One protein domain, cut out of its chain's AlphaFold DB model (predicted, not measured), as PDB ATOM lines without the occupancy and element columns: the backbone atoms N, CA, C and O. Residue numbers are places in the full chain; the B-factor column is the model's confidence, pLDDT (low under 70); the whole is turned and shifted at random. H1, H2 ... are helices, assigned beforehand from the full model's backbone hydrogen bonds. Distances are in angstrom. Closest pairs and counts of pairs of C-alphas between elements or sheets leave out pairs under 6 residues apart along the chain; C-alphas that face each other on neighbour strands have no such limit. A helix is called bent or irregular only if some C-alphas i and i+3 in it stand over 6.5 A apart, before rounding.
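What this domain is: This is residues 457 to 556 of the 563 residues of a protein of Myroides indicus (UniProt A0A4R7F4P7). Two long helices, H5 and H8, run side by side the same way along the longer axis, and H7 crosses H8 steeply, with H4 packed across H7. The short helices H1, H2 and H3 gather at the end where H5 and H8 begin, H6 packs on the last half of H5, and the tail of residues 551 to 556 runs on past H8. The printed part has 100 residues with eight named helices, H1 to H8 in chain order, and no named strand; the class is all helix. It is compact, with a radius of gyration of the C-alphas of 13.2 A, yet elongated in outline, spanning 39 by 26 by 24 A.

How they stand to each other: H5, residues 493 to 506, touches H8, residues 537 to 550, at a shallow tilt of 27 degrees, the same way; the closest C-alphas, Leu 500 and Ile 545, are 5.9 A apart. H5 touches H8 with residues 499 to 503 alone, and H8 touches H5 with residues 545 to 549 alone. H7, residues 516 to 528, touches H8 at a steep tilt of 65 degrees, opposite ways, closest at the C-alphas of Ser 526 and Leu 543, 5.4 A. H5 and H7 are apart. H4, residues 482 to 489, touches H7 about perpendicular, at 78 degrees, with the C-alphas of Ser 484 and Leu 521 closest at 5.0 A. The helix packing is mostly crossed, the helices standing at large angles to each other: of the 6 pairs of helices that touch and have a tilt, 1 is at a shallow tilt. H6, residues 508 to 512, touches H5 at residues 499 to 504 alone; the closest C-alphas, Leu 502 and Gly 510, are 4.4 A apart. H2, residues 468 to 471, touches H4, with the C-alphas of Arg 469 and Asn 489 closest at 5.1 A. H3, residues 474 to 479, only just touches H7, with 3 pairs of C-alphas within 8 A; Lys 479 and Ala 528 are closest, at 6.0 A. H1, residues 457 to 463, only just touches H5, also with 3 pairs, closest at the C-alphas of Lys 463 and Phe 493, 5.8 A. Every O i to N i+4 pair is within hydrogen-bond range in H3, H4, H5, H6, H7 and H8; H1 has 1 of 3, beside 3 of 4 O i to N i+3 pairs, and H2 is too short for an i+4 pair.

Where its parts are: H5 is 19.7 A long, H8 19.8 A and H7 18.3 A. H1 begins at C-alpha 457 (299.415, -153.032, 6.428) and is irregular, with C-alphas 458 and 461 7.0 A apart. H8 ends at C-alpha 550 (316.937, -158.926, 28.916).

The domain as a whole: The C-alphas of Ser 474 and Gln 556, 39.4 A apart, are the two farthest apart. The printed part has no cut and no long link. Mean pLDDT of the printed part is 93.0; residues 530 to 534, in the short link from H7 to H8, are under 70.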
ATOM      1  N   LYS A 457     300.630-153.772   6.041       96.50
ATOM      2  CA  LYS A 457     299.415-153.032   6.428       96.50
ATOM      3  C   LYS A 457     298.948-153.318   7.853       96.50
ATOM      4  O   LYS A 457     298.263-152.490   8.451       96.50
ATOM      5  N   LYS A 458     299.332-154.459   8.436       95.88
ATOM      6  CA  LYS A 458     299.076-154.777   9.848       95.88
ATOM      7  C   LYS A 458     299.652-153.730  10.808       95.88
ATOM      8  O   LYS A 458     299.216-153.673  11.957       95.88
ATOM      9  N   TRP A 459     300.613-152.921  10.353       97.31
ATOM     10  CA  TRP A 459     301.220-151.853  11.136       97.31
ATOM     11  C   TRP A 459     300.516-150.495  11.007       97.31
ATOM     12  O   TRP A 459     300.743-149.624  11.846       97.31
ATOM     13  N   ASP A 460     299.640-150.306  10.014       96.12
ATOM     14  CA  ASP A 460     299.039-148.999   9.699       96.12
ATOM     15  C   ASP A 460     298.215-148.432  10.860       96.12
ATOM     16  O   ASP A 460     298.217-147.224  11.088       96.12
ATOM     17  N   ILE A 461     297.555-149.292  11.646       95.88
ATOM     18  CA  ILE A 461     296.814-148.861  12.839       95.88
ATOM     19  C   ILE A 461     297.730-148.203  13.881       95.88
ATOM     20  O   ILE A 461     297.334-147.231  14.513       95.88
ATOM     21  N   TYR A 462     298.965-148.691  14.025       95.81
ATOM     22  CA  TYR A 462     299.938-148.155  14.976       95.81
ATOM     23  C   TYR A 462     300.628-146.908  14.417       95.81
ATOM     24  O   TYR A 462     300.814-145.936  15.142       95.81
ATOM     25  N   LYS A 463     300.957-146.902  13.118       95.50
ATOM     26  CA  LYS A 463     301.581-145.753  12.440       95.50
ATOM     27  C   LYS A 463     300.692-144.509  12.428       95.50
ATOM     28  O   LYS A 463     301.213-143.401  12.496       95.50
ATOM     29  N   ASN A 464     299.376-144.697  12.322       94.19
ATOM     30  CA  ASN A 464     298.398-143.608  12.253       94.19
ATOM     31  C   ASN A 464     297.848-143.188  13.626       94.19
ATOM     32  O   ASN A 464     297.068-142.239  13.703       94.19
ATOM     33  N   ALA A 465     298.208-143.890  14.702       93.62
ATOM     34  CA  ALA A 465     297.743-143.554  16.038       93.62
ATOM     35  C   ALA A 465     298.463-142.312  16.579       93.62
ATOM     36  O   ALA A 465     299.683-142.197  16.479       93.62
ATOM     37  N   ILE A 466     297.701-141.408  17.205       90.06
ATOM     38  CA  ILE A 466     298.249-140.211  17.868       90.06
ATOM     39  C   ILE A 466     299.092-140.621  19.080       90.06
ATOM     40  O   ILE A 466     300.154-140.062  19.333       90.06
ATOM     41  N   ASN A 467     298.602-141.604  19.831       91.69
ATOM     42  CA  ASN A 467     299.308-142.232  20.935       91.69
ATOM     43  C   ASN A 467     298.932-143.715  21.007       91.69
ATOM     44  O   ASN A 467     297.856-144.136  20.577       91.69
ATOM     45  N   LEU A 468     299.811-144.517  21.598       92.31
ATOM     46  CA  LEU A 468     299.596-145.956  21.727       92.31
ATOM     47  C   LEU A 468     298.583-146.314  22.820       92.31
ATOM     48  O   LEU A 468     298.087-147.440  22.851       92.31
ATOM     49  N   ARG A 469     298.233-145.370  23.706       90.00
ATOM     50  CA  ARG A 469     297.227-145.606  24.745       90.00
ATOM     51  C   ARG A 469     295.852-145.828  24.134       90.00
ATOM     52  O   ARG A 469     295.128-146.688  24.615       90.00
ATOM     53  N   GLU A 470     295.456-145.087  23.110       88.12
ATOM     54  CA  GLU A 470     294.117-145.203  22.515       88.12
ATOM     55  C   GLU A 470     293.839-146.600  21.959       88.12
ATOM     56  O   GLU A 470     292.775-147.164  22.209       88.12
ATOM     57  N   ILE A 471     294.838-147.188  21.309       89.19
ATOM     58  CA  ILE A 471     294.756-148.493  20.643       89.19
ATOM     59  C   ILE A 471     295.140-149.677  21.541       89.19
ATOM     60  O   ILE A 471     295.048-150.826  21.115       89.19
ATOM     61  N   MET A 472     295.579-149.416  22.775       88.25
ATOM     62  CA  MET A 472     295.898-150.453  23.756       88.25
ATOM     63  C   MET A 472     294.624-151.078  24.346       88.25
ATOM     64  O   MET A 472     293.653-150.374  24.649       88.25
ATOM     65  N   ASP A 473     294.657-152.392  24.577       87.19
ATOM     66  CA  ASP A 473     293.559-153.143  25.187       87.19
ATOM     67  C   ASP A 473     293.205-152.648  26.608       87.19
ATOM     68  O   ASP A 473     294.059-152.200  27.380       87.19
ATOM     69  N   SER A 474     291.914-152.686  26.955       86.38
ATOM     70  CA  SER A 474     291.413-152.179  28.239       86.38
ATOM     71  C   SER A 474     291.844-153.003  29.452       86.38
ATOM     72  O   SER A 474     292.094-152.423  30.511       86.38
ATOM     73  N   ASP A 475     291.956-154.323  29.308       87.12
ATOM     74  CA  ASP A 475     292.426-155.204  30.374       87.12
ATOM     75  C   ASP A 475     293.910-154.945  30.644       87.12
ATOM     76  O   ASP A 475     294.303-154.699  31.786       87.12
ATOM     77  N   LEU A 476     294.711-154.824  29.583       88.12
ATOM     78  CA  LEU A 476     296.114-154.436  29.692       88.12
ATOM     79  C   LEU A 476     296.287-153.072  30.379       88.12
ATOM     80  O   LEU A 476     297.078-152.955  31.316       88.12
ATOM     81  N   LYS A 477     295.500-152.052  30.003       89.81
ATOM     82  CA  LYS A 477     295.504-150.742  30.688       89.81
ATOM     83  C   LYS A 477     295.253-150.867  32.190       89.81
ATOM     84  O   LYS A 477     295.853-150.119  32.957       89.81
ATOM     85  N   SER A 478     294.366-151.774  32.603       90.31
ATOM     86  CA  SER A 478     294.008-151.964  34.014       90.31
ATOM     87  C   SER A 478     295.136-152.589  34.845       90.31
ATOM     88  O   SER A 478     295.206-152.362  36.053       90.31
ATOM     89  N   LYS A 479     296.041-153.327  34.190       92.50
ATOM     90  CA  LYS A 479     297.198-153.998  34.801       92.50
ATOM     91  C   LYS A 479     298.439-153.096  34.906       92.50
ATOM     92  O   LYS A 479     299.359-153.422  35.654       92.50
ATOM     93  N   LEU A 480     298.487-151.974  34.181       93.06
ATOM     94  CA  LEU A 480     299.626-151.049  34.180       93.06
ATOM     95  C   LEU A 480     299.578-150.049  35.342       93.06
ATOM     96  O   LEU A 480     298.514-149.581  35.754       93.06
ATOM     97  N   SER A 481     300.752-149.641  35.833       95.94
ATOM     98  CA  SER A 481     300.835-148.601  36.859       95.94
ATOM     99  C   SER A 481     300.363-147.238  36.340       95.94
ATOM    100  O   SER A 481     300.426-146.927  35.147       95.94
ATOM    101  N   SER A 482     299.952-146.349  37.252       95.25
ATOM    102  CA  SER A 482     299.569-144.978  36.887       95.25
ATOM    103  C   SER A 482     300.696-144.203  36.192       95.25
ATOM    104  O   SER A 482     300.409-143.305  35.403       95.25
ATOM    105  N   ASN A 483     301.965-144.530  36.471       96.31
ATOM    106  CA  ASN A 483     303.110-143.920  35.795       96.31
ATOM    107  C   ASN A 483     303.223-144.415  34.347       96.31
ATOM    108  O   ASN A 483     303.234-143.603  33.428       96.31
ATOM    109  N   SER A 484     303.198-145.732  34.134       96.19
ATOM    110  CA  SER A 484     303.211-146.346  32.798       96.19
ATOM    111  C   SER A 484     302.054-145.859  31.924       96.19
ATOM    112  O   SER A 484     302.241-145.545  30.750       96.19
ATOM    113  N   LEU A 485     300.871-145.680  32.518       94.50
ATOM    114  CA  LEU A 485     299.711-145.088  31.855       94.50
ATOM    115  C   LEU A 485     299.950-143.636  31.394       94.50
ATOM    116  O   LEU A 485     299.424-143.241  30.352       94.50
ATOM    117  N   LYS A 486     300.725-142.831  32.134       95.44
ATOM    118  CA  LYS A 486     301.120-141.476  31.700       95.44
ATOM    119  C   LYS A 486     302.136-141.525  30.564       95.44
ATOM    120  O   LYS A 486     301.999-140.756  29.620       95.44
ATOM    121  N   VAL A 487     303.114-142.430  30.644       96.12
ATOM    122  CA  VAL A 487     304.135-142.609  29.599       96.12
ATOM    123  C   VAL A 487     303.474-142.967  28.274       96.12
ATOM    124  O   VAL A 487     303.669-142.267  27.285       96.12
ATOM    125  N   ILE A 488     302.628-144.001  28.258       94.50
ATOM    126  CA  ILE A 488     302.007-144.463  27.015       94.50
ATOM    127  C   ILE A 488     301.014-143.462  26.411       94.50
ATOM    128  O   ILE A 488     300.788-143.464  25.204       94.50
ATOM    129  N   ASN A 489     300.453-142.559  27.222       94.31
ATOM    130  CA  ASN A 489     299.587-141.489  26.727       94.31
ATOM    131  C   ASN A 489     300.303-140.535  25.758       94.31
ATOM    132  O   ASN A 489     299.646-139.896  24.947       94.31
ATOM    133  N   ASN A 490     301.630-140.445  25.850       92.88
ATOM    134  CA  ASN A 490     302.459-139.570  25.022       92.88
ATOM    135  C   ASN A 490     303.430-140.363  24.132       92.88
ATOM    136  O   ASN A 490     304.346-139.778  23.562       92.88
ATOM    137  N   LEU A 491     303.277-141.688  24.060       95.88
ATOM    138  CA  LEU A 491     304.153-142.555  23.282       95.88
ATOM    139  C   LEU A 491     303.521-142.828  21.921       95.88
ATOM    140  O   LEU A 491     302.389-143.312  21.863       95.88
ATOM    141  N   ASP A 492     304.256-142.552  20.849       96.06
ATOM    142  CA  ASP A 492     303.879-142.898  19.481       96.06
ATOM    143  C   ASP A 492     304.633-144.147  18.989       96.06
ATOM    144  O   ASP A 492     305.564-144.653  19.624       96.06
ATOM    145  N   PHE A 493     304.206-144.681  17.843       97.38
ATOM    146  CA  PHE A 493     304.822-145.881  17.277       97.38
ATOM    147  C   PHE A 493     306.251-145.633  16.769       97.38
ATOM    148  O   PHE A 493     307.101-146.515  16.877       97.38
ATOM    149  N   LYS A 494     306.541-144.425  16.268       97.25
ATOM    150  CA  LYS A 494     307.878-144.038  15.790       97.25
ATOM    151  C   LYS A 494     308.919-144.117  16.902       97.25
ATOM    152  O   LYS A 494     310.000-144.649  16.675       97.25
ATOM    153  N   THR A 495     308.565-143.673  18.105       97.31
ATOM    154  CA  THR A 495     309.427-143.756  19.286       97.31
ATOM    155  C   THR A 495     309.746-145.210  19.634       97.31
ATOM    156  O   THR A 495     310.907-145.529  19.861       97.31
ATOM    157  N   ILE A 496     308.760-146.118  19.587       97.06
ATOM    158  CA  ILE A 496     309.001-147.556  19.818       97.06
ATOM    159  C   ILE A 496     309.937-148.152  18.761       97.06
ATOM    160  O   ILE A 496     310.828-148.934  19.093       97.06
ATOM    161  N   VAL A 497     309.754-147.794  17.487       98.19
ATOM    162  CA  VAL A 497     310.658-148.238  16.415       98.19
ATOM    163  C   VAL A 497     312.070-147.700  16.654       98.19
ATOM    164  O   VAL A 497     313.034-148.448  16.517       98.19
ATOM    165  N   PHE A 498     312.213-146.440  17.065       98.62
ATOM    166  CA  PHE A 498     313.516-145.878  17.407       98.62
ATOM    167  C   PHE A 498     314.170-146.606  18.593       98.62
ATOM    168  O   PHE A 498     315.345-146.944  18.507       98.62
ATOM    169  N   ASP A 499     313.417-146.960  19.638       98.50
ATOM    170  CA  ASP A 499     313.929-147.748  20.770       98.50
ATOM    171  C   ASP A 499     314.413-149.142  20.365       98.50
ATOM    172  O   ASP A 499     315.478-149.584  20.808       98.50
ATOM    173  N   LEU A 500     313.669-149.826  19.486       98.50
ATOM    174  CA  LEU A 500     314.103-151.096  18.901       98.50
ATOM    175  C   LEU A 500     315.464-150.932  18.212       98.50
ATOM    176  O   LEU A 500     316.359-151.754  18.404       98.50
ATOM    177  N   TYR A 501     315.629-149.863  17.431       98.44
ATOM    178  CA  TYR A 501     316.861-149.586  16.698       98.44
ATOM    179  C   TYR A 501     318.011-149.102  17.587       98.44
ATOM    180  O   TYR A 501     319.161-149.445  17.315       98.44
ATOM    181  N   LEU A 502     317.728-148.398  18.687       98.69
ATOM    182  CA  LEU A 502     318.716-148.085  19.718       98.69
ATOM    183  C   LEU A 502     319.271-149.372  20.335       98.69
ATOM    184  O   LEU A 502     320.488-149.543  20.382       98.69
ATOM    185  N   ILE A 503     318.405-150.307  20.746       98.19
ATOM    186  CA  ILE A 503     318.838-151.594  21.318       98.19
ATOM    187  C   ILE A 503     319.581-152.423  20.275       98.19
ATOM    188  O   ILE A 503     320.668-152.913  20.564       98.19
ATOM    189  N   ARG A 504     319.037-152.552  19.059       97.19
ATOM    190  CA  ARG A 504     319.658-153.291  17.951       97.19
ATOM    191  C   ARG A 504     321.071-152.789  17.667       97.19
ATOM    192  O   ARG A 504     322.005-153.585  17.642       97.19
ATOM    193  N   ASN A 505     321.230-151.484  17.471       98.06
ATOM    194  CA  ASN A 505     322.494-150.916  17.027       98.06
ATOM    195  C   ASN A 505     323.481-150.684  18.172       98.06
ATOM    196  O   ASN A 505     324.681-150.821  17.967       98.06
ATOM    197  N   GLY A 506     323.006-150.320  19.363       97.50
ATOM    198  CA  GLY A 506     323.861-149.888  20.466       97.50
ATOM    199  C   GLY A 506     323.974-150.851  21.644       97.50
ATOM    200  O   GLY A 506     324.850-150.627  22.478       97.50
ATOM    201  N   ASN A 507     323.108-151.868  21.746       97.12
ATOM    202  CA  ASN A 507     322.969-152.716  22.937       97.12
ATOM    203  C   ASN A 507     322.858-151.836  24.201       97.12
ATOM    204  O   ASN A 507     322.018-150.940  24.242       97.12
ATOM    205  N   ASP A 508     323.705-152.026  25.209       95.69
ATOM    206  CA  ASP A 508     323.743-151.300  26.477       95.69
ATOM    207  C   ASP A 508     324.045-149.802  26.317       95.69
ATOM    208  O   ASP A 508     323.588-149.011  27.141       95.69
ATOM    209  N   ILE A 509     324.739-149.386  25.251       97.88
ATOM    210  CA  ILE A 509     324.863-147.966  24.877       97.88
ATOM    211  C   ILE A 509     323.499-147.428  24.430       97.88
ATOM    212  O   ILE A 509     323.073-146.375  24.884       97.88
ATOM    213  N   GLY A 510     322.785-148.171  23.583       97.88
ATOM    214  CA  GLY A 510     321.458-147.786  23.102       97.88
ATOM    215  C   GLY A 510     320.383-147.807  24.184       97.88
ATOM    216  O   GLY A 510     319.573-146.893  24.260       97.88
ATOM    217  N   ILE A 511     320.411-148.805  25.071       97.62
ATOM    218  CA  ILE A 511     319.483-148.930  26.204       97.62
ATOM    219  C   ILE A 511     319.566-147.703  27.120       97.62
ATOM    220  O   ILE A 511     318.544-147.267  27.646       97.62
ATOM    221  N   LYS A 512     320.759-147.119  27.300       97.06
ATOM    222  CA  LYS A 512     320.952-145.909  28.119       97.06
ATOM    223  C   LYS A 512     320.284-144.661  27.540       97.06
ATOM    224  O   LYS A 512     319.983-143.754  28.308       97.06
ATOM    225  N   GLU A 513     320.021-144.637  26.236       97.81
ATOM    226  CA  GLU A 513     319.291-143.553  25.568       97.81
ATOM    227  C   GLU A 513     317.761-143.698  25.702       97.81
ATOM    228  O   GLU A 513     317.012-142.776  25.370       97.81
ATOM    229  N   ILE A 514     317.270-144.841  26.199       98.12
ATOM    230  CA  ILE A 514     315.840-145.076  26.407       98.12
ATOM    231  C   ILE A 514     315.414-144.505  27.766       98.12
ATOM    232  O   ILE A 514     316.027-144.782  28.799       98.12
ATOM    233  N   ASP A 515     314.323-143.727  27.782       96.94
ATOM    234  CA  ASP A 515     313.771-143.166  29.022       96.94
ATOM    235  C   ASP A 515     313.447-144.281  30.030       96.94
ATOM    236  O   ASP A 515     312.810-145.285  29.700       96.94
ATOM    237  N   GLN A 516     313.846-144.088  31.287       96.69
ATOM    238  CA  GLN A 516     313.695-145.107  32.328       96.69
ATOM    239  C   GLN A 516     312.227-145.460  32.611       96.69
ATOM    240  O   GLN A 516     311.917-146.617  32.899       96.69
ATOM    241  N   ASN A 517     311.297-144.507  32.483       97.38
ATOM    242  CA  ASN A 517     309.872-144.802  32.630       97.38
ATOM    243  C   ASN A 517     309.338-145.600  31.436       97.38
ATOM    244  O   ASN A 517     308.415-146.394  31.604       97.38
ATOM    245  N   ARG A 518     309.924-145.431  30.246       97.00
ATOM    246  CA  ARG A 518     309.579-146.215  29.053       97.00
ATOM    247  C   ARG A 518     310.109-147.648  29.128       97.00
ATOM    248  O   ARG A 518     309.352-148.575  28.858       97.00
ATOM    249  N   LEU A 519     311.333-147.857  29.620       97.00
ATOM    250  CA  LEU A 519     311.825-149.204  29.954       97.00
ATOM    251  C   LEU A 519     310.947-149.877  31.020       97.00
ATOM    252  O   LEU A 519     310.609-151.057  30.901       97.00
ATOM    253  N   LYS A 520     310.519-149.117  32.040       97.12
ATOM    254  CA  LYS A 520     309.593-149.618  33.063       97.12
ATOM    255  C   LYS A 520     308.228-149.988  32.478       97.12
ATOM    256  O   LYS A 520     307.688-151.031  32.839       97.12
ATOM    257  N   LEU A 521     307.707-149.181  31.552       96.81
ATOM    258  CA  LEU A 521     306.495-149.492  30.797       96.81
ATOM    259  C   LEU A 521     306.648-150.814  30.032       96.81
ATOM    260  O   LEU A 521     305.767-151.656  30.147       96.81
ATOM    261  N   TYR A 522     307.747-151.040  29.303       96.44
ATOM    262  CA  TYR A 522     307.962-152.300  28.574       96.44
ATOM    263  C   TYR A 522     308.012-153.517  29.498       96.44
ATOM    264  O   TYR A 522     307.420-154.550  29.190       96.44
ATOM    265  N   GLN A 523     308.644-153.382  30.668       95.75
ATOM    266  CA  GLN A 523     308.633-154.417  31.697       95.75
ATOM    267  C   GLN A 523     307.209-154.721  32.187       95.75
ATOM    268  O   GLN A 523     306.801-155.879  32.174       95.75
ATOM    269  N   GLU A 524     306.451-153.710  32.623       95.19
ATOM    270  CA  GLU A 524     305.081-153.903  33.129       95.19
ATOM    271  C   GLU A 524     304.152-154.463  32.046       95.19
ATOM    272  O   GLU A 524     303.385-155.388  32.308       95.19
ATOM    273  N   TRP A 525     304.278-153.966  30.814       93.56
ATOM    274  CA  TRP A 525     303.544-154.461  29.652       93.56
ATOM    275  C   TRP A 525     303.861-155.941  29.405       93.56
ATOM    276  O   TRP A 525     302.944-156.753  29.290       93.56
ATOM    277  N   SER A 526     305.141-156.328  29.431       91.62
ATOM    278  CA  SER A 526     305.548-157.726  29.245       91.62
ATOM    279  C   SER A 526     305.007-158.681  30.316       91.62
ATOM    280  O   SER A 526     304.723-159.835  30.017       91.62
ATOM    281  N   GLN A 527     304.845-158.205  31.554       91.00
ATOM    282  CA  GLN A 527     304.316-158.994  32.673       91.00
ATOM    283  C   GLN A 527     302.789-159.106  32.634       91.00
ATOM    284  O   GLN A 527     302.229-160.089  33.114       91.00
ATOM    285  N   ALA A 528     302.123-158.090  32.089       89.62
ATOM    286  CA  ALA A 528     300.673-158.029  31.995       89.62
ATOM    287  C   ALA A 528     300.102-158.910  30.868       89.62
ATOM    288  O   ALA A 528     298.955-159.353  30.977       89.62
ATOM    289  N   ILE A 529     300.894-159.181  29.823       85.31
ATOM    290  CA  ILE A 529     300.530-160.087  28.729       85.31
ATOM    291  C   ILE A 529     300.748-161.544  29.174       85.31
ATOM    292  O   ILE A 529     301.880-161.976  29.390       85.31
ATOM    293  N   SER A 530     299.672-162.331  29.282       65.75
ATOM    294  CA  SER A 530     299.761-163.769  29.580       65.75
ATOM    295  C   SER A 530     299.908-164.617  28.306       65.75
ATOM    296  O   SER A 530     299.482-164.224  27.220       65.75
ATOM    297  N   ALA A 531     300.475-165.825  28.428       57.31
ATOM    298  CA  ALA A 531     300.620-166.769  27.309       57.31
ATOM    299  C   ALA A 531     299.277-167.295  26.752       57.31
ATOM    300  O   ALA A 531     299.259-167.916  25.692       57.31
ATOM    301  N   SER A 532     298.162-167.071  27.457       52.69
ATOM    302  CA  SER A 532     296.816-167.516  27.068       52.69
ATOM    303  C   SER A 532     295.997-166.473  26.295       52.69
ATOM    304  O   SER A 532     294.887-166.785  25.868       52.69
ATOM    305  N   GLU A 533     296.503-165.252  26.116       60.53
ATOM    306  CA  GLU A 533     295.794-164.165  25.426       60.53
ATOM    307  C   GLU A 533     296.240-164.023  23.961       60.53
ATOM    308  O   GLU A 533     297.407-164.220  23.615       60.53
ATOM    309  N   SER A 534     295.306-163.660  23.075       67.44
ATOM    310  CA  SER A 534     295.617-163.333  21.679       67.44
ATOM    311  C   SER A 534     296.379-162.006  21.614       67.44
ATOM    312  O   SER A 534     295.773-160.939  21.650       67.44
ATOM    313  N   GLN A 535     297.703-162.076  21.490       83.00
ATOM    314  CA  GLN A 535     298.587-160.908  21.463       83.00
ATOM    315  C   GLN A 535     298.485-160.132  20.144       83.00
ATOM    316  O   GLN A 535     298.616-160.713  19.057       83.00
ATOM    317  N   SER A 536     298.327-158.809  20.234       91.62
ATOM    318  CA  SER A 536     298.422-157.922  19.072       91.62
ATOM    319  C   SER A 536     299.863-157.851  18.535       91.62
ATOM    320  O   SER A 536     300.816-158.279  19.188       91.62
ATOM    321  N   ASN A 537     300.062-157.299  17.333       94.31
ATOM    322  CA  ASN A 537     301.421-157.124  16.794       94.31
ATOM    323  C   ASN A 537     302.245-156.128  17.623       94.31
ATOM    324  O   ASN A 537     303.454-156.301  17.755       94.31
ATOM    325  N   LEU A 538     301.594-155.123  18.217       94.31
ATOM    326  CA  LEU A 538     302.243-154.195  19.141       94.31
ATOM    327  C   LEU A 538     302.671-154.885  20.437       94.31
ATOM    328  O   LEU A 538     303.793-154.663  20.882       94.31
ATOM    329  N   ASP A 539     301.836-155.765  20.992       93.62
ATOM    330  CA  ASP A 539     302.197-156.562  22.172       93.62
ATOM    331  C   ASP A 539     303.438-157.412  21.892       93.62
ATOM    332  O   ASP A 539     304.403-157.382  22.654       93.62
ATOM    333  N   LYS A 540     303.456-158.106  20.747       94.62
ATOM    334  CA  LYS A 540     304.610-158.900  20.305       94.62
ATOM    335  C   LYS A 540     305.865-158.047  20.129       94.62
ATOM    336  O   LYS A 540     306.940-158.486  20.515       94.62
ATOM    337  N   LEU A 541     305.740-156.835  19.582       96.25
ATOM    338  CA  LEU A 541     306.866-155.914  19.416       96.25
ATOM    339  C   LEU A 541     307.421-155.431  20.762       96.25
ATOM    340  O   LEU A 541     308.632-155.412  20.952       96.25
ATOM    341  N   VAL A 542     306.555-155.063  21.708       95.19
ATOM    342  CA  VAL A 542     306.988-154.623  23.042       95.19
ATOM    343  C   VAL A 542     307.636-155.772  23.813       95.19
ATOM    344  O   VAL A 542     308.689-155.583  24.425       95.19
ATOM    345  N   LEU A 543     307.059-156.976  23.733       94.88
ATOM    346  CA  LEU A 543     307.666-158.190  24.273       94.88
ATOM    347  C   LEU A 543     309.050-158.424  23.668       94.88
ATOM    348  O   LEU A 543     310.001-158.652  24.408       94.88
ATOM    349  N   LEU A 544     309.174-158.317  22.346       96.25
ATOM    350  CA  LEU A 544     310.434-158.482  21.632       96.25
ATOM    351  C   LEU A 544     311.496-157.480  22.099       96.25
ATOM    352  O   LEU A 544     312.603-157.889  22.433       96.25
ATOM    353  N   ILE A 545     311.158-156.190  22.183       96.94
ATOM    354  CA  ILE A 545     312.056-155.133  22.671       96.94
ATOM    355  C   ILE A 545     312.540-155.453  24.087       96.94
ATOM    356  O   ILE A 545     313.738-155.398  24.371       96.94
ATOM    357  N   TYR A 546     311.622-155.843  24.973       96.56
ATOM    358  CA  TYR A 546     311.976-156.191  26.343       96.56
ATOM    359  C   TYR A 546     312.827-157.469  26.419       96.56
ATOM    360  O   TYR A 546     313.773-157.525  27.203       96.56
ATOM    361  N   GLN A 547     312.567-158.472  25.576       96.31
ATOM    362  CA  GLN A 547     313.407-159.671  25.489       96.31
ATOM    363  C   GLN A 547     314.796-159.360  24.927       96.31
ATOM    364  O   GLN A 547     315.781-159.865  25.459       96.31
ATOM    365  N   MET A 548     314.914-158.496  23.915       96.31
ATOM    366  CA  MET A 548     316.216-158.034  23.424       96.31
ATOM    367  C   MET A 548     316.995-157.308  24.523       96.31
ATOM    368  O   MET A 548     318.199-157.523  24.643       96.31
ATOM    369  N   TYR A 549     316.321-156.503  25.350       95.62
ATOM    370  CA  TYR A 549     316.914-155.879  26.533       95.62
ATOM    371  C   TYR A 549     317.401-156.924  27.553       95.62
ATOM    372  O   TYR A 549     318.559-156.879  27.957       95.62
ATOM    373  N   LEU A 550     316.568-157.899  27.931       95.38
ATOM    374  CA  LEU A 550     316.937-158.926  28.916       95.38
ATOM    375  C   LEU A 550     318.074-159.848  28.451       95.38
ATOM    376  O   LEU A 550     318.877-160.284  29.271       95.38
ATOM    377  N   ASN A 551     318.132-160.147  27.153       95.50
ATOM    378  CA  ASN A 551     319.150-161.015  26.556       95.50
ATOM    379  C   ASN A 551     320.388-160.242  26.070       95.50
ATOM    380  O   ASN A 551     321.281-160.832  25.466       95.50
ATOM    381  N   SER A 552     320.455-158.929  26.315       94.50
ATOM    382  CA  SER A 552     321.606-158.108  25.942       94.50
ATOM    383  C   SER A 552     322.851-158.518  26.727       94.50
ATOM    384  O   SER A 552     322.881-158.482  27.958       94.50
ATOM    385  N   ILE A 553     323.910-158.873  26.004       95.12
ATOM    386  CA  ILE A 553     325.241-159.085  26.581       95.12
ATOM    387  C   ILE A 553     325.932-157.720  26.722       95.12
ATOM    388  O   ILE A 553     325.925-156.971  25.746       95.12
ATOM    389  N   PRO A 554     326.547-157.386  27.877       95.00
ATOM    390  CA  PRO A 554     327.240-156.113  28.062       95.00
ATOM    391  C   PRO A 554     328.310-155.876  26.998       95.00
ATOM    392  O   PRO A 554     329.175-156.727  26.787       95.00
ATOM    393  N   THR A 555     328.296-154.698  26.377       96.81
ATOM    394  CA  THR A 555     329.225-154.370  25.290       96.81
ATOM    395  C   THR A 555     330.196-153.251  25.634       96.81
ATOM    396  O   THR A 555     331.254-153.154  25.007       96.81
ATOM    397  N   GLN A 556     329.899-152.429  26.646       96.12
ATOM    398  CA  GLN A 556     330.831-151.392  27.099       96.12
ATOM    399  C   GLN A 556     332.126-151.987  27.655       96.12
ATOM    400  O   GLN A 556     333.213-151.461  27.402       96.12
TER     401      GLN A 556